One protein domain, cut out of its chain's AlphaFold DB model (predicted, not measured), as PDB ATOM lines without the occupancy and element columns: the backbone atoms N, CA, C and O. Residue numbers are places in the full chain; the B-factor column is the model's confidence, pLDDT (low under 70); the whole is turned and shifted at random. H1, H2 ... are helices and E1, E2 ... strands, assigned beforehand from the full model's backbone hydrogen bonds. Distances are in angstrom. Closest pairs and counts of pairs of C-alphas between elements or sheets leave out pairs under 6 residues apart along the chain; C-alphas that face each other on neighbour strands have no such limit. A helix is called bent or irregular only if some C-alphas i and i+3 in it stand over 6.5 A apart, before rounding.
ATOM      1  N   ALA A 208     110.378 119.136 104.995       74.62
ATOM      2  CA  ALA A 208     109.398 120.169 104.703       74.62
ATOM      3  C   ALA A 208     108.647 120.543 105.991       74.62
ATOM      4  O   ALA A 208     108.364 119.690 106.835       74.62
ATOM      5  N   ALA A 209     108.321 121.824 106.161       68.81
ATOM      6  CA  ALA A 209     107.610 122.323 107.334       68.81
ATOM      7  C   ALA A 209     106.586 123.389 106.939       68.81
ATOM      8  O   ALA A 209     106.892 124.279 106.148       68.81
ATOM      9  N   THR A 210     105.399 123.363 107.548       58.19
ATOM     10  CA  THR A 210     104.419 124.444 107.403       58.19
ATOM     11  C   THR A 210     104.855 125.638 108.263       58.19
ATOM     12  O   THR A 210     104.457 125.758 109.424       58.19
ATOM     13  N   ARG A 211     105.710 126.528 107.748       54.22
ATOM     14  CA  ARG A 211     105.890 127.870 108.326       54.22
ATOM     15  C   ARG A 211     105.363 128.920 107.359       54.22
ATOM     16  O   ARG A 211     105.672 128.896 106.177       54.22
ATOM     17  N   SER A 212     104.597 129.863 107.900       39.81
ATOM     18  CA  SER A 212     104.201 131.112 107.256       39.81
ATOM     19  C   SER A 212     105.434 131.996 107.038       39.81
ATOM     20  O   SER A 212     105.700 132.905 107.827       39.81
ATOM     21  N   VAL A 213     106.236 131.707 106.019       36.12
ATOM     22  CA  VAL A 213     107.220 132.672 105.519       36.12
ATOM     23  C   VAL A 213     106.468 133.594 104.548       36.12
ATOM     24  O   VAL A 213     105.745 133.084 103.687       36.12
ATOM     25  N   PRO A 214     106.537 134.934 104.694       30.86
ATOM     26  CA  PRO A 214     105.958 135.831 103.703       30.86
ATOM     27  C   PRO A 214     106.575 135.526 102.338       30.86
ATOM     28  O   PRO A 214     107.785 135.324 102.251       30.86
ATOM     29  N   ALA A 215     105.745 135.489 101.292       33.31
ATOM     30  CA  ALA A 215     106.210 135.289  99.925       33.31
ATOM     31  C   ALA A 215     107.360 136.267  99.627       33.31
ATOM     32  O   ALA A 215     107.170 137.472  99.839       33.31
ATOM     33  N   PRO A 216     108.523 135.820  99.128       32.81
ATOM     34  CA  PRO A 216     109.413 136.753  98.464       32.81
ATOM     35  C   PRO A 216     108.669 137.361  97.258       32.81
ATOM     36  O   PRO A 216     107.792 136.710  96.678       32.81
ATOM     37  N   PRO A 217     108.958 138.621  96.889       29.08
ATOM     38  CA  PRO A 217     108.383 139.218  95.692       29.08
ATOM     39  C   PRO A 217     108.698 138.319  94.496       29.08
ATOM     40  O   PRO A 217     109.826 137.845  94.370       29.08
ATOM     41  N   VAL A 218     107.691 138.075  93.653       34.78
ATOM     42  CA  VAL A 218     107.797 137.277  92.425       34.78
ATOM     43  C   VAL A 218     108.930 137.854  91.577       34.78
ATOM     44  O   VAL A 218     108.751 138.853  90.884       34.78
ATOM     45  N   ALA A 219     110.121 137.274  91.688       38.66
ATOM     46  CA  ALA A 219     111.228 137.600  90.812       38.66
ATOM     47  C   ALA A 219     110.988 136.886  89.481       38.66
ATOM     48  O   ALA A 219     110.593 135.718  89.452       38.66
ATOM     49  N   HIS A 220     111.199 137.606  88.380       35.72
ATOM     50  CA  HIS A 220     111.175 137.028  87.042       35.72
ATOM     51  C   HIS A 220     112.146 135.834  86.949       35.72
ATOM     52  O   HIS A 220     113.184 135.847  87.618       35.72
ATOM     53  N   PRO A 221     111.809 134.800  86.159       38.06
ATOM     54  CA  PRO A 221     112.553 133.549  86.134       38.06
ATOM     55  C   PRO A 221     114.016 133.766  85.704       38.06
ATOM     56  O   PRO A 221     114.263 134.479  84.727       38.06
ATOM     57  N   PRO A 222     114.992 133.151  86.393       40.22
ATOM     58  CA  PRO A 222     116.342 133.038  85.866       40.22
ATOM     59  C   PRO A 222     116.328 132.128  84.630       40.22
ATOM     60  O   PRO A 222     115.934 130.970  84.708       40.22
ATOM     61  N   HIS A 223     116.757 132.650  83.480       39.50
ATOM     62  CA  HIS A 223     116.858 131.900  82.219       39.50
ATOM     63  C   HIS A 223     118.139 131.042  82.113       39.50
ATOM     64  O   HIS A 223     118.410 130.477  81.057       39.50
ATOM     65  N   ASP A 224     118.935 130.953  83.182       40.09
ATOM     66  CA  ASP A 224     120.223 130.252  83.217       40.09
ATOM     67  C   ASP A 224     120.353 129.434  84.516       40.09
ATOM     68  O   ASP A 224     120.147 129.959  85.614       40.09
ATOM     69  N   ALA A 225     120.730 128.157  84.411       39.31
ATOM     70  CA  ALA A 225     120.985 127.276  85.553       39.31
ATOM     71  C   ALA A 225     122.066 127.834  86.504       39.31
ATOM     72  O   ALA A 225     122.013 127.589  87.710       39.31
ATOM     73  N   ALA A 226     123.000 128.650  85.997       39.47
ATOM     74  CA  ALA A 226     124.006 129.350  86.804       39.47
ATOM     75  C   ALA A 226     123.434 130.510  87.647       39.47
ATOM     76  O   ALA A 226     124.131 131.054  88.503       39.47
ATOM     77  N   SER A 227     122.175 130.892  87.418       38.81
ATOM     78  CA  SER A 227     121.476 131.975  88.125       38.81
ATOM     79  C   SER A 227     120.434 131.489  89.141       38.81
ATOM     80  O   SER A 227     119.709 132.300  89.721       38.81
ATOM     81  N   ILE A 228     120.399 130.182  89.422       41.56
ATOM     82  CA  ILE A 228     119.693 129.624  90.582       41.56
ATOM     83  C   ILE A 228     120.445 130.083  91.850       41.56
ATOM     84  O   ILE A 228     121.628 129.769  91.988       41.56
ATOM     85  N   PRO A 229     119.819 130.827  92.784       38.25
ATOM     86  CA  PRO A 229     120.501 131.298  93.991       38.25
ATOM     87  C   PRO A 229     121.110 130.144  94.808       38.25
ATOM     88  O   PRO A 229     120.491 129.086  94.938       38.25
ATOM     89  N   GLU A 230     122.272 130.366  95.445       40.16
ATOM     90  CA  GLU A 230     122.916 129.420  96.391       40.16
ATOM     91  C   GLU A 230     121.925 128.881  97.446       40.16
ATOM     92  O   GLU A 230     121.961 127.707  97.838       40.16
ATOM     93  N   ALA A 231     120.978 129.738  97.839       39.09
ATOM     94  CA  ALA A 231     119.791 129.417  98.613       39.09
ATOM     95  C   ALA A 231     118.533 129.553  97.736       39.09
ATOM     96  O   ALA A 231     117.824 130.555  97.797       39.09
ATOM     97  N   PHE A 232     118.254 128.549  96.902       39.62
ATOM     98  CA  PHE A 232     116.922 128.381  96.326       39.62
ATOM     99  C   PHE A 232     115.929 128.183  97.476       39.62
ATOM    100  O   PHE A 232     115.975 127.163  98.170       39.62
ATOM    101  N   ASP A 233     115.080 129.180  97.716       43.28
ATOM    102  CA  ASP A 233     114.015 129.064  98.701       43.28
ATOM    103  C   ASP A 233     112.931 128.153  98.118       43.28
ATOM    104  O   ASP A 233     112.190 128.543  97.215       43.28
ATOM    105  N   SER A 234     112.824 126.927  98.632       40.78
ATOM    106  CA  SER A 234     111.736 126.003  98.294       40.78
ATOM    107  C   SER A 234     110.346 126.600  98.571       40.78
ATOM    108  O   SER A 234     109.358 126.079  98.064       40.78
ATOM    109  N   ASN A 235     110.259 127.711  99.319       38.06
ATOM    110  CA  ASN A 235     109.035 128.489  99.512       38.06
ATOM    111  C   ASN A 235     108.660 129.395  98.313       38.06
ATOM    112  O   ASN A 235     107.572 129.971  98.329       38.06
ATOM    113  N   CYS A 236     109.506 129.543  97.279       36.59
ATOM    114  CA  CYS A 236     109.167 130.296  96.056       36.59
ATOM    115  C   CYS A 236     108.039 129.633  95.255       36.59
ATOM    116  O   CYS A 236     107.240 130.328  94.627       36.59
ATOM    117  N   PHE A 237     107.911 128.307  95.334       37.53
ATOM    118  CA  PHE A 237     106.658 127.645  94.995       37.53
ATOM    119  C   PHE A 237     105.779 127.685  96.234       37.53
ATOM    120  O   PHE A 237     105.815 126.794  97.082       37.53
ATOM    121  N   GLN A 238     104.975 128.742  96.339       40.69
ATOM    122  CA  GLN A 238     103.819 128.729  97.218       40.69
ATOM    123  C   GLN A 238     102.842 127.653  96.725       40.69
ATOM    124  O   GLN A 238     101.803 127.957  96.143       40.69
ATOM    125  N   VAL A 239     103.104 126.383  97.044       38.16
ATOM    126  CA  VAL A 239     101.990 125.557  97.496       38.16
ATOM    127  C   VAL A 239     101.491 126.327  98.705       38.16
ATOM    128  O   VAL A 239     102.184 126.405  99.721       38.16
ATOM    129  N   ARG A 240     100.351 127.015  98.564       35.69
ATOM    130  CA  ARG A 240      99.607 127.499  99.722       35.69
ATOM    131  C   ARG A 240      99.337 126.247 100.544       35.69
ATOM    132  O   ARG A 240      98.410 125.509 100.268       35.69
ATOM    133  N   ALA A 241     100.229 125.943 101.475       36.66
ATOM    134  CA  ALA A 241      99.990 124.969 102.509       36.66
ATOM    135  C   ALA A 241      99.161 125.711 103.556       36.66
ATOM    136  O   ALA A 241      99.621 125.996 104.662       36.66
ATOM    137  N   ASP A 242      97.943 126.112 103.189       35.00
ATOM    138  CA  ASP A 242      96.912 126.214 104.197       35.00
ATOM    139  C   ASP A 242      96.822 124.831 104.840       35.00
ATOM    140  O   ASP A 242      96.865 123.803 104.164       35.00
ATOM    141  N   ALA A 243      96.734 124.793 106.168       35.50
ATOM    142  CA  ALA A 243      96.679 123.562 106.960       35.50
ATOM    143  C   ALA A 243      95.510 122.613 106.582       35.50
ATOM    144  O   ALA A 243      95.322 121.583 107.221       35.50
ATOM    145  N   HIS A 244      94.732 122.968 105.555       36.12
ATOM    146  CA  HIS A 244      93.585 122.267 105.007       36.12
ATOM    147  C   HIS A 244      93.875 121.546 103.681       36.12
ATOM    148  O   HIS A 244      93.014 120.783 103.257       36.12
ATOM    149  N   VAL A 245      95.042 121.725 103.034       48.00
ATOM    150  CA  VAL A 245      95.414 120.950 101.833       48.00
ATOM    151  C   VAL A 245      96.024 119.613 102.263       48.00
ATOM    152  O   VAL A 245      97.152 119.583 102.773       48.00
ATOM    153  N   PRO A 246      95.327 118.477 102.057       50.12
ATOM    154  CA  PRO A 246      95.897 117.170 102.348       50.12
ATOM    155  C   PRO A 246      97.163 116.966 101.504       50.12
ATOM    156  O   PRO A 246      97.141 117.191 100.294       50.12
ATOM    157  N   ASN A 247      98.247 116.502 102.129       65.44
ATOM    158  CA  ASN A 247      99.536 116.166 101.500       65.44
ATOM    159  C   ASN A 247     100.423 117.349 101.047       65.44
ATOM    160  O   ASN A 247     101.405 117.114 100.347       65.44
ATOM    161  N   ALA A 248     100.147 118.596 101.451       70.06
ATOM    162  CA  ALA A 248     100.977 119.746 101.055       70.06
ATOM    163  C   ALA A 248     102.463 119.595 101.444       70.06
ATOM    164  O   ALA A 248     103.351 119.929 100.661       70.06
ATOM    165  N   LEU A 249     102.741 119.047 102.632       75.38
ATOM    166  CA  LEU A 249     104.105 118.769 103.095       75.38
ATOM    167  C   LEU A 249     104.833 117.766 102.207       75.38
ATOM    168  O   LEU A 249     105.998 117.976 101.876       75.38
ATOM    169  N   HIS A 250     104.129 116.728 101.772       82.31
ATOM    170  CA  HIS A 250     104.687 115.717 100.897       82.31
ATOM    171  C   HIS A 250     105.040 116.297  99.525       82.31
ATOM    172  O   HIS A 250     106.128 116.047  99.010       82.31
ATOM    173  N   THR A 251     104.164 117.134  98.956       79.75
ATOM    174  CA  THR A 251     104.456 117.864  97.714       79.75
ATOM    175  C   THR A 251     105.693 118.745  97.868       79.75
ATOM    176  O   THR A 251     106.568 118.709  97.008       79.75
ATOM    177  N   LEU A 252     105.806 119.494  98.973       78.31
ATOM    178  CA  LEU A 252     106.986 120.318  99.259       78.31
ATOM    179  C   LEU A 252     108.259 119.473  99.386       78.31
ATOM    180  O   LEU A 252     109.323 119.871  98.912       78.31
ATOM    181  N   LEU A 253     108.166 118.305 100.019       84.44
ATOM    182  CA  LEU A 253     109.285 117.383 100.163       84.44
ATOM    183  C   LEU A 253     109.716 116.834  98.796       84.44
ATOM    184  O   LEU A 253     110.895 116.887  98.454       84.44
ATOM    185  N   PHE A 254     108.763 116.398  97.975       89.50
ATOM    186  CA  PHE A 254     109.010 115.925  96.616       89.50
ATOM    187  C   PHE A 254     109.673 116.994  95.730       89.50
ATOM    188  O   PHE A 254     110.708 116.726  95.121       89.50
ATOM    189  N   THR A 255     109.167 118.229  95.706       85.69
ATOM    190  CA  THR A 255     109.781 119.311  94.913       85.69
ATOM    191  C   THR A 255     111.156 119.713  95.451       85.69
ATOM    192  O   THR A 255     112.092 119.903  94.674       85.69
ATOM    193  N   THR A 256     111.334 119.735  96.779       85.00
ATOM    194  CA  THR A 256     112.641 119.954  97.427       85.00
ATOM    195  C   THR A 256     113.667 118.911  96.988       85.00
ATOM    196  O   THR A 256     114.839 119.239  96.782       85.00
ATOM    197  N   PHE A 257     113.249 117.654  96.838       91.56
ATOM    198  CA  PHE A 257     114.110 116.588  96.342       91.56
ATOM    199  C   PHE A 257     114.519 116.808  94.882       91.56
ATOM    200  O   PHE A 257     115.704 116.705  94.563       91.56
ATOM    201  N   LEU A 258     113.576 117.169  94.008       91.06
ATOM    202  CA  LEU A 258     113.878 117.447  92.600       91.06
ATOM    203  C   LEU A 258     114.840 118.637  92.445       91.06
ATOM    204  O   LEU A 258     115.797 118.545  91.677       91.06
ATOM    205  N   SER A 259     114.674 119.706  93.236       88.06
ATOM    206  CA  SER A 259     115.638 120.818  93.273       88.06
ATOM    207  C   SER A 259     117.031 120.379  93.718       88.06
ATOM    208  O   SER A 259     118.020 120.860  93.170       88.06
ATOM    209  N   LYS A 260     117.132 119.476  94.704       88.56
ATOM    210  CA  LYS A 260     118.427 118.914  95.116       88.56
ATOM    211  C   LYS A 260     119.059 118.095  93.991       88.56
ATOM    212  O   LYS A 260     120.223 118.317  93.697       88.56
ATOM    213  N   CYS A 261     118.287 117.259  93.294       91.75
ATOM    214  CA  CYS A 261     118.793 116.502  92.145       91.75
ATOM    215  C   CYS A 261     119.376 117.416  91.058       91.75
ATOM    216  O   CYS A 261     120.460 117.135  90.552       91.75
ATOM    217  N   ALA A 262     118.675 118.508  90.731       87.38
ATOM    218  CA  ALA A 262     119.135 119.490  89.750       87.38
ATOM    219  C   ALA A 262     120.424 120.199  90.204       87.38
ATOM    220  O   ALA A 262     121.377 120.309  89.437       87.38
ATOM    221  N   ARG A 263     120.481 120.639  91.469       86.69
ATOM    222  CA  ARG A 263     121.648 121.321  92.054       86.69
ATOM    223  C   ARG A 263     122.882 120.432  92.159       86.69
ATOM    224  O   ARG A 263     123.986 120.882  91.872       86.69
ATOM    225  N   ASP A 264     122.690 119.194  92.594       89.19
ATOM    226  CA  ASP A 264     123.778 118.251  92.849       89.19
ATOM    227  C   ASP A 264     124.258 117.585  91.544       89.19
ATOM    228  O   ASP A 264     125.176 116.766  91.567       89.19
ATOM    229  N   ASN A 265     123.651 117.948  90.402       84.06
ATOM    230  CA  ASN A 265     123.910 117.389  89.076       84.06
ATOM    231  C   ASN A 265     123.899 115.852  89.095       84.06
ATOM    232  O   ASN A 265     124.800 115.184  88.579       84.06
ATOM    233  N   CYS A 266     122.890 115.296  89.769       87.56
ATOM    234  CA  CYS A 266     122.762 113.862  89.968       87.56
ATOM    235  C   CYS A 266     122.586 113.152  88.611       87.56
ATOM    236  O   CYS A 266     121.743 113.585  87.818       87.56
ATOM    237  N   PRO A 267     123.333 112.064  88.321       89.38
ATOM    238  CA  PRO A 267     123.221 111.364  87.044       89.38
ATOM    239  C   PRO A 267     121.811 110.851  86.773       89.38
ATOM    240  O   PRO A 267     121.366 110.949  85.633       89.38
ATOM    241  N   HIS A 268     121.111 110.362  87.802       93.94
ATOM    242  CA  HIS A 268     119.731 109.894  87.735       93.94
ATOM    243  C   HIS A 268     119.020 110.103  89.090       93.94
ATOM    244  O   HIS A 268     119.581 109.722  90.117       93.94
ATOM    245  N   PRO A 269     117.777 110.628  89.161       95.38
ATOM    246  CA  PRO A 269     117.108 110.917  90.438       95.38
ATOM    247  C   PRO A 269     117.033 109.731  91.416       95.38
ATOM    248  O   PRO A 269     117.171 109.915  92.622       95.38
ATOM    249  N   LEU A 270     116.866 108.500  90.917       95.00
ATOM    250  CA  LEU A 270     116.827 107.287  91.758       95.00
ATOM    251  C   LEU A 270     118.184 106.872  92.350       95.00
ATOM    252  O   LEU A 270     118.199 106.034  93.253       95.00
ATOM    253  N   GLU A 271     119.291 107.463  91.895       92.94
ATOM    254  CA  GLU A 271     120.643 107.268  92.446       92.94
ATOM    255  C   GLU A 271     120.992 108.304  93.521       92.94
ATOM    256  O   GLU A 271     122.034 108.211  94.173       92.94
ATOM    257  N   HIS A 272     120.145 109.317  93.730       92.81
ATOM    258  CA  HIS A 272     120.452 110.374  94.680       92.81
ATOM    259  C   HIS A 272     120.601 109.793  96.102       92.81
ATOM    260  O   HIS A 272     119.662 109.149  96.584       92.81
ATOM    261  N   PRO A 273     121.696 110.065  96.845       89.00
ATOM    262  CA  PRO A 273     121.970 109.435  98.146       89.00
ATOM    263  C   PRO A 273     120.876 109.605  99.211       89.00
ATOM    264  O   PRO A 273     120.803 108.834 100.163       89.00
ATOM    265  N   LEU A 274     120.016 110.614  99.050       89.88
ATOM    266  CA  LEU A 274     118.855 110.837  99.917       89.88
ATOM    267  C   LEU A 274     117.746 109.789  99.758       89.88
ATOM    268  O   LEU A 274     116.938 109.648 100.669       89.88
ATOM    269  N   ILE A 275     117.668 109.097  98.618       92.44
ATOM    270  CA  ILE A 275     116.619 108.102  98.357       92.44
ATOM    271  C   ILE A 275     117.122 106.791  97.744       92.44
ATOM    272  O   ILE A 275     116.315 105.880  97.576       92.44
ATOM    273  N   ALA A 276     118.401 106.680  97.373       91.44
ATOM    274  CA  ALA A 276     118.952 105.511  96.678       91.44
ATOM    275  C   ALA A 276     118.696 104.202  97.443       91.44
ATOM    276  O   ALA A 276     118.149 103.255  96.888       91.44
ATOM    277  N   GLY A 277     118.964 104.203  98.754       88.81
ATOM    278  CA  GLY A 277     118.732 103.054  99.636       88.81
ATOM    279  C   GLY A 277     117.290 102.882 100.134       88.81
ATOM    280  O   GLY A 277     117.045 102.017 100.974       88.81
ATOM    281  N   LEU A 278     116.338 103.705  99.679       91.38
ATOM    282  CA  LEU A 278     114.957 103.691 100.171       91.38
ATOM    283  C   LEU A 278     114.052 102.798  99.322       91.38
ATOM    284  O   LEU A 278     114.165 102.735  98.101       91.38
ATOM    285  N   THR A 279     113.087 102.153  99.974       89.00
ATOM    286  CA  THR A 279     112.143 101.245  99.306       89.00
ATOM    287  C   THR A 279     110.852 101.966  98.949       89.00
ATOM    288  O   THR A 279     110.229 102.576  99.817       89.00
ATOM    289  N   ALA A 280     110.427 101.864  97.690       90.62
ATOM    290  CA  ALA A 280     109.100 102.285  97.251       90.62
ATOM    291  C   ALA A 280     108.026 101.281  97.704       90.62
ATOM    292  O   ALA A 280     108.301 100.089  97.845       90.62
ATOM    293  N   SER A 281     106.795 101.754  97.909       86.19
ATOM    294  CA  SER A 281     105.656 100.893  98.239       86.19
ATOM    295  C   SER A 281     104.769 100.694  97.012       86.19
ATOM    296  O   SER A 281     104.407 101.658  96.342       86.19
ATOM    297  N   TYR A 282     104.407  99.444  96.725       88.00
ATOM    298  CA  TYR A 282     103.603  99.067  95.562       88.00
ATOM    299  C   TYR A 282     102.473  98.111  95.952       88.00
ATOM    300  O   TYR A 282     102.572  97.362  96.925       88.00
ATOM    301  N   GLY A 283     101.429  98.075  95.125       86.06
ATOM    302  CA  GLY A 283     100.321  97.135  95.245       86.06
ATOM    303  C   GLY A 283      99.101  97.687  95.992       86.06
ATOM    304  O   GLY A 283      99.067  98.855  96.376       86.06
ATOM    305  N   PRO A 284      98.056  96.859  96.189       81.00
ATOM    306  CA  PRO A 284      96.731  97.330  96.612       81.00
ATOM    307  C   PRO A 284      96.692  98.008  97.986       81.00
ATOM    308  O   PRO A 284      95.839  98.859  98.224       81.00
ATOM    309  N   ALA A 285      97.619  97.657  98.885       78.50
ATOM    310  CA  ALA A 285      97.757  98.296 100.196       78.50
ATOM    311  C   ALA A 285      98.287  99.741 100.109       78.50
ATOM    312  O   ALA A 285      98.226 100.476 101.090       78.50
ATOM    313  N   SER A 286      98.770 100.151  98.936       82.25
ATOM    314  CA  SER A 286      99.473 101.412  98.694       82.25
ATOM    315  C   SER A 286      98.700 102.325  97.742       82.25
ATOM    316  O   SER A 286      99.308 103.143  97.056       82.25
ATOM    317  N   SER A 287      97.367 102.177  97.678       86.88
ATOM    318  CA  SER A 287      96.502 103.021  96.844       86.88
ATOM    319  C   SER A 287      96.805 104.505  97.063       86.88
ATOM    320  O   SER A 287      96.821 105.002  98.195       86.88
ATOM    321  N   ARG A 288      97.061 105.214  95.962       86.50
ATOM    322  CA  ARG A 288      97.494 106.607  95.966       86.50
ATOM    323  C   ARG A 288      96.417 107.483  95.359       86.50
ATOM    324  O   ARG A 288      95.985 107.250  94.236       86.50
ATOM    325  N   LYS A 289      96.050 108.551  96.068       88.25
ATOM    326  CA  LYS A 289      95.194 109.606  95.513       88.25
ATOM    327  C   LYS A 289      95.861 110.253  94.301       88.25
ATOM    328  O   LYS A 289      97.038 110.598  94.387       88.25
ATOM    329  N   PHE A 290      95.091 110.497  93.249       89.88
ATOM    330  CA  PHE A 290      95.569 111.081  91.999       89.88
ATOM    331  C   PHE A 290      94.845 112.394  91.680       89.88
ATOM    332  O   PHE A 290      93.673 112.561  92.010       89.88
ATOM    333  N   SER A 291      95.556 113.324  91.053       88.31
ATOM    334  CA  SER A 291      95.029 114.513  90.395       88.31
ATOM    335  C   SER A 291      95.928 114.875  89.219       88.31
ATOM    336  O   SER A 291      97.153 114.883  89.349       88.31
ATOM    337  N   LEU A 292      95.319 115.263  88.097       89.19
ATOM    338  CA  LEU A 292      96.047 115.724  86.916       89.19
ATOM    339  C   LEU A 292      96.979 116.901  87.244       89.19
ATOM    340  O   LEU A 292      98.117 116.943  86.776       89.19
ATOM    341  N   GLN A 293      96.504 117.848  88.058       84.75
ATOM    342  CA  GLN A 293      97.280 119.035  88.405       84.75
ATOM    343  C   GLN A 293      98.514 118.664  89.233       84.75
ATOM    344  O   GLN A 293      99.637 118.922  88.811       84.75
ATOM    345  N   ARG A 294      98.312 118.006  90.380       83.88
ATOM    346  CA  ARG A 294      99.390 117.728  91.340       83.88
ATOM    347  C   ARG A 294     100.365 116.660  90.853       83.88
ATOM    348  O   ARG A 294     101.552 116.749  91.146       83.88
ATOM    349  N   ASP A 295      99.869 115.615  90.195       88.75
ATOM    350  CA  ASP A 295     100.665 114.413  89.937       88.75
ATOM    351  C   ASP A 295     101.290 114.397  88.529       88.75
ATOM    352  O   ASP A 295     102.222 113.629  88.303       88.75
ATOM    353  N   ILE A 296     100.840 115.262  87.605       93.62
ATOM    354  CA  ILE A 296     101.408 115.396  86.249       93.62
ATOM    355  C   ILE A 296     101.844 116.832  85.947       93.62
ATOM    356  O   ILE A 296     103.016 117.049  85.640       93.62
ATOM    357  N   ARG A 297     100.926 117.809  86.007       90.75
ATOM    358  CA  ARG A 297     101.201 119.179  85.529       90.75
ATOM    359  C   ARG A 297     102.247 119.889  86.386       90.75
ATOM    360  O   ARG A 297     103.241 120.371  85.853       90.75
ATOM    361  N   ASP A 298     102.053 119.917  87.704       85.62
ATOM    362  CA  ASP A 298     102.945 120.624  88.628       85.62
ATOM    363  C   ASP A 298     104.387 120.079  88.581       85.62
ATOM    364  O   ASP A 298     105.302 120.891  88.457       85.62
ATOM    365  N   PRO A 299     104.644 118.750  88.606       89.69
ATOM    366  CA  PRO A 299     106.000 118.222  88.480       89.69
ATOM    367  C   PRO A 299     106.662 118.551  87.138       89.69
ATOM    368  O   PRO A 299     107.846 118.879  87.131       89.69
ATOM    369  N   ILE A 300     105.921 118.497  86.020       90.56
ATOM    370  CA  ILE A 300     106.453 118.857  84.693       90.56
ATOM    371  C   ILE A 300     106.866 120.325  84.677       90.56
ATOM    372  O   ILE A 300     108.032 120.621  84.420       90.56
ATOM    373  N   HIS A 301     105.951 121.227  85.037       87.19
ATOM    374  CA  HIS A 301     106.226 122.664  85.056       87.19
ATOM    375  C   HIS A 301     107.356 123.022  86.025       87.19
ATOM    376  O   HIS A 301     108.163 123.909  85.749       87.19
ATOM    377  N   PHE A 302     107.434 122.337  87.166       87.12
ATOM    378  CA  PHE A 302     108.501 122.548  88.136       87.12
ATOM    379  C   PHE A 302     109.872 122.154  87.576       87.12
ATOM    380  O   PHE A 302     110.842 122.888  87.748       87.12
ATOM    381  N   LEU A 303     109.969 121.018  86.887       90.00
ATOM    382  CA  LEU A 303     111.214 120.577  86.257       90.00
ATOM    383  C   LEU A 303     111.620 121.494  85.100       90.00
ATOM    384  O   LEU A 303     112.788 121.864  85.002       90.00
ATOM    385  N   GLU A 304     110.665 121.930  84.279       87.31
ATOM    386  CA  GLU A 304     110.905 122.922  83.225       87.31
ATOM    387  C   GLU A 304     111.406 124.250  83.801       87.31
ATOM    388  O   GLU A 304     112.350 124.837  83.274       87.31
ATOM    389  N   TYR A 305     110.843 124.692  84.931       86.00
ATOM    390  CA  TYR A 305     111.321 125.866  85.661       86.00
ATOM    391  C   TYR A 305     112.770 125.704  86.153       86.00
ATOM    392  O   TYR A 305     113.519 126.677  86.197       86.00
ATOM    393  N   LEU A 306     113.195 124.479  86.481       85.75
ATOM    394  CA  LEU A 306     114.589 124.153  86.807       85.75
ATOM    395  C   LEU A 306     115.486 123.983  85.564       85.75
ATOM    396  O   LEU A 306     116.663 123.657  85.709       85.75
ATOM    397  N   GLY A 307     114.957 124.195  84.355       86.50
ATOM    398  CA  GLY A 307     115.689 124.047  83.095       86.50
ATOM    399  C   GLY A 307     115.835 122.600  82.613       86.50
ATOM    400  O   GLY A 307     116.682 122.328  81.763       86.50
ATOM    401  N   ILE A 308     115.041 121.664  83.141       90.50
ATOM    402  CA  ILE A 308     115.076 120.246  82.762       90.50
ATOM    403  C   ILE A 308     114.070 119.989  81.632       90.50
ATOM    404  O   ILE A 308     112.874 120.244  81.776       90.50
ATOM    405  N   ASP A 309     114.543 119.433  80.512       90.44
ATOM    406  CA  ASP A 309     113.693 119.064  79.373       90.44
ATOM    407  C   ASP A 309     112.945 117.750  79.650       90.44
ATOM    408  O   ASP A 309     113.424 116.660  79.340       90.44
ATOM    409  N   THR A 310     111.734 117.844  80.200       90.50
ATOM    410  CA  THR A 310     110.898 116.670  80.526       90.50
ATOM    411  C   THR A 310     110.366 115.908  79.300       90.50
ATOM    412  O   THR A 310     109.751 114.839  79.445       90.50
ATOM    413  N   TYR A 311     110.591 116.419  78.083       90.00
ATOM    414  CA  TYR A 311     110.222 115.747  76.839       90.00
ATOM    415  C   TYR A 311     111.343 114.859  76.304       90.00
ATOM    416  O   TYR A 311     111.033 113.840  75.682       90.00
ATOM    417  N   GLY A 312     112.610 115.210  76.543       87.06
ATOM    418  CA  GLY A 312     113.762 114.440  76.057       87.06
ATOM    419  C   GLY A 312     114.624 113.787  77.117       87.06
ATOM    420  O   GLY A 312     115.243 112.759  76.844       87.06
ATOM    421  N   ASP A 313     114.624 114.314  78.334       92.12
ATOM    422  CA  ASP A 313     115.357 113.724  79.438       92.12
ATOM    423  C   ASP A 313     114.509 112.665  80.148       92.12
ATOM    424  O   ASP A 313     113.775 112.941  81.101       92.12
ATOM    425  N   LEU A 314     114.615 111.417  79.681       93.44
ATOM    426  CA  LEU A 314     113.851 110.307  80.257       93.44
ATOM    427  C   LEU A 314     114.245 109.961  81.702       93.44
ATOM    428  O   LEU A 314     113.527 109.213  82.358       93.44
ATOM    429  N   ARG A 315     115.329 110.536  82.240       93.94
ATOM    430  CA  ARG A 315     115.683 110.405  83.664       93.94
ATOM    431  C   ARG A 315     114.678 111.110  84.577       93.94
ATOM    432  O   ARG A 315     114.639 110.835  85.770       93.94
ATOM    433  N   TYR A 316     113.881 112.019  84.021       94.75
ATOM    434  CA  TYR A 316     112.813 112.744  84.707       94.75
ATOM    435  C   TYR A 316     111.432 112.435  84.105       94.75
ATOM    436  O   TYR A 316     110.506 113.240  84.212       94.75
ATOM    437  N   ASP A 317     111.281 111.281  83.448       95.19
ATOM    438  CA  ASP A 317     109.979 110.841  82.950       95.19
ATOM    439  C   ASP A 317     109.066 110.361  84.094       95.19
ATOM    440  O   ASP A 317     109.506 110.165  85.231       95.19
ATOM    441  N   MET A 318     107.760 110.235  83.832       95.94
ATOM    442  CA  MET A 318     106.786 110.078  84.923       95.94
ATOM    443  C   MET A 318     106.926 108.792  85.731       95.94
ATOM    444  O   MET A 318     106.695 108.811  86.933       95.94
ATOM    445  N   ASP A 319     107.348 107.693  85.127       95.81
ATOM    446  CA  ASP A 319     107.656 106.455  85.843       95.81
ATOM    447  C   ASP A 319     108.761 106.664  86.892       95.81
ATOM    448  O   ASP A 319     108.651 106.178  88.024       95.81
ATOM    449  N   VAL A 320     109.791 107.451  86.558       96.69
ATOM    450  CA  VAL A 320     110.857 107.833  87.490       96.69
ATOM    451  C   VAL A 320     110.310 108.750  88.578       96.69
ATOM    452  O   VAL A 320     110.515 108.475  89.760       96.69
ATOM    453  N   LEU A 321     109.571 109.801  88.212       96.12
ATOM    454  CA  LEU A 321     109.019 110.761  89.176       96.12
ATOM    455  C   LEU A 321     108.048 110.106  90.160       96.12
ATOM    456  O   LEU A 321     108.113 110.362  91.364       96.12
ATOM    457  N   LEU A 322     107.182 109.216  89.678       94.94
ATOM    458  CA  LEU A 322     106.268 108.466  90.528       94.94
ATOM    459  C   LEU A 322     107.037 107.461  91.398       94.94
ATOM    460  O   LEU A 322     106.698 107.314  92.566       94.94
ATOM    461  N   THR A 323     108.113 106.840  90.908       95.69
ATOM    462  CA  THR A 323     108.972 105.970  91.737       95.69
ATOM    463  C   THR A 323     109.688 106.751  92.844       95.69
ATOM    464  O   THR A 323     109.702 106.312  93.996       95.69
ATOM    465  N   VAL A 324     110.231 107.934  92.532       95.62
ATOM    466  CA  VAL A 324     110.800 108.872  93.516       95.62
ATOM    467  C   VAL A 324     109.756 109.220  94.574       95.62
ATOM    468  O   VAL A 324     110.029 109.117  95.770       95.62
ATOM    469  N   TYR A 325     108.547 109.585  94.142       93.62
ATOM    470  CA  TYR A 325     107.439 109.910  95.034       93.62
ATOM    471  C   TYR A 325     107.116 108.743  95.979       93.62
ATOM    472  O   TYR A 325     107.015 108.938  97.188       93.62
ATOM    473  N   GLU A 326     107.013 107.515  95.461       91.88
ATOM    474  CA  GLU A 326     106.735 106.326  96.275       91.88
ATOM    475  C   GLU A 326     107.854 106.022  97.285       91.88
ATOM    476  O   GLU A 326     107.560 105.637  98.419       91.88
ATOM    477  N   ARG A 327     109.130 106.241  96.926       93.62
ATOM    478  CA  ARG A 327     110.252 106.132  97.877       93.62
ATOM    479  C   ARG A 327     110.146 107.176  98.984       93.62
ATOM    480  O   ARG A 327     110.289 106.827 100.150       93.62
ATOM    481  N   ILE A 328     109.860 108.432  98.652       92.62
ATOM    482  CA  ILE A 328     109.724 109.492  99.660       92.62
ATOM    483  C   ILE A 328     108.525 109.191 100.565       92.62
ATOM    484  O   ILE A 328     108.672 109.213 101.782       92.62
ATOM    485  N   ARG A 329     107.362 108.842  99.999       88.75
ATOM    486  CA  ARG A 329     106.121 108.629 100.764       88.75
ATOM    487  C   ARG A 329     106.237 107.456 101.723       88.75
ATOM    488  O   ARG A 329     105.768 107.535 102.851       88.75
ATOM    489  N   ASN A 330     106.837 106.358 101.274       89.19
ATOM    490  CA  ASN A 330     106.950 105.160 102.096       89.19
ATOM    491  C   ASN A 330     107.943 105.324 103.260       89.19
ATOM    492  O   ASN A 330     107.850 104.603 104.249       89.19
ATOM    493  N   ASN A 331     108.887 106.262 103.146       91.31
ATOM    494  CA  ASN A 331     109.991 106.428 104.094       91.31
ATOM    495  C   ASN A 331     109.936 107.760 104.855       91.31
ATOM    496  O   ASN A 331     110.856 108.049 105.626       91.31
ATOM    497  N   SER A 332     108.896 108.573 104.640       88.75
ATOM    498  CA  SER A 332     108.747 109.837 105.346       88.75
ATOM    499  C   SER A 332     108.265 109.629 106.779       88.75
ATOM    500  O   SER A 332     107.481 108.731 107.090       88.75
ATOM    501  N   PHE A 333     108.760 110.473 107.681       83.56
ATOM    502  CA  PHE A 333     108.274 110.591 109.048       83.56
ATOM    503  C   PHE A 333     107.524 111.912 109.209       83.56
ATOM    504  O   PHE A 333     107.928 112.938 108.659       83.56
ATOM    505  N   GLY A 334     106.451 111.892 110.000       73.69
ATOM    506  CA  GLY A 334     105.698 113.084 110.385       73.69
ATOM    507  C   GLY A 334     105.952 113.471 111.843       73.69
ATOM    508  O   GLY A 334     106.050 112.603 112.707       73.69
ATOM    509  N   CYS A 335     106.017 114.772 112.133       61.47
ATOM    510  CA  CYS A 335     105.940 115.307 113.495       61.47
ATOM    511  C   CYS A 335     104.824 116.355 113.563       61.47
ATOM    512  O   CYS A 335     104.774 117.263 112.732       61.47
ATOM    513  N   VAL A 336     103.918 116.213 114.537       51.59
ATOM    514  CA  VAL A 336     102.714 117.059 114.678       51.59
ATOM    515  C   VAL A 336     102.872 118.102 115.801       51.59
ATOM    516  O   VAL A 336     101.969 118.898 116.054       51.59
TER     517      VAL A 336
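This is residues 208 to 336 of the 454 residues of an uncharacterized protein of Mytilinidion resinicola (UniProt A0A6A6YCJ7). With little regular structure, this is a cluster of three helices, centres in a triangle, among long loops: H1 and H2 run the same way, H3 stands steeply to H1, and residues 208 to 247 loop round one side. H1, H2, H3 and E1, in chain order, hold 48 of 129 printed residues, mostly helix. It is compact, radius of gyration of the C-alphas 14.8 A, spanning 43 by 35 by 27 A.

H1, residues 248 to 263, 22.6 A long, begins at C-alpha 248 (100.977, 119.746, 101.055). H2, residues 292 to 305, is only just irregular: C-alphas 295 and 298 are 6.7 A apart. H3 is residues 318 to 331, 19.8 A. E1, residues 332 to 335, ends at C-alpha 335 (105.940, 115.307, 113.495).

H1, with residues 250 to 254 alone, touches H3; the closest C-alphas, Phe 254 and Tyr 325, are 6.4 A apart. H1 and H2 only just touch, with 3 pairs of C-alphas within 8 A, the closest Thr 255 and Pro 299. E1 pairs with no named strand. Every O i to N i+4 pair is within hydrogen-bond range in H1 and H3, 8 of 10 in H2.

The printed part has no cut. Links H1 to H2 and H2 to H3 are long. Residues 209 to 247 and 335 to 336 have pLDDT under 70.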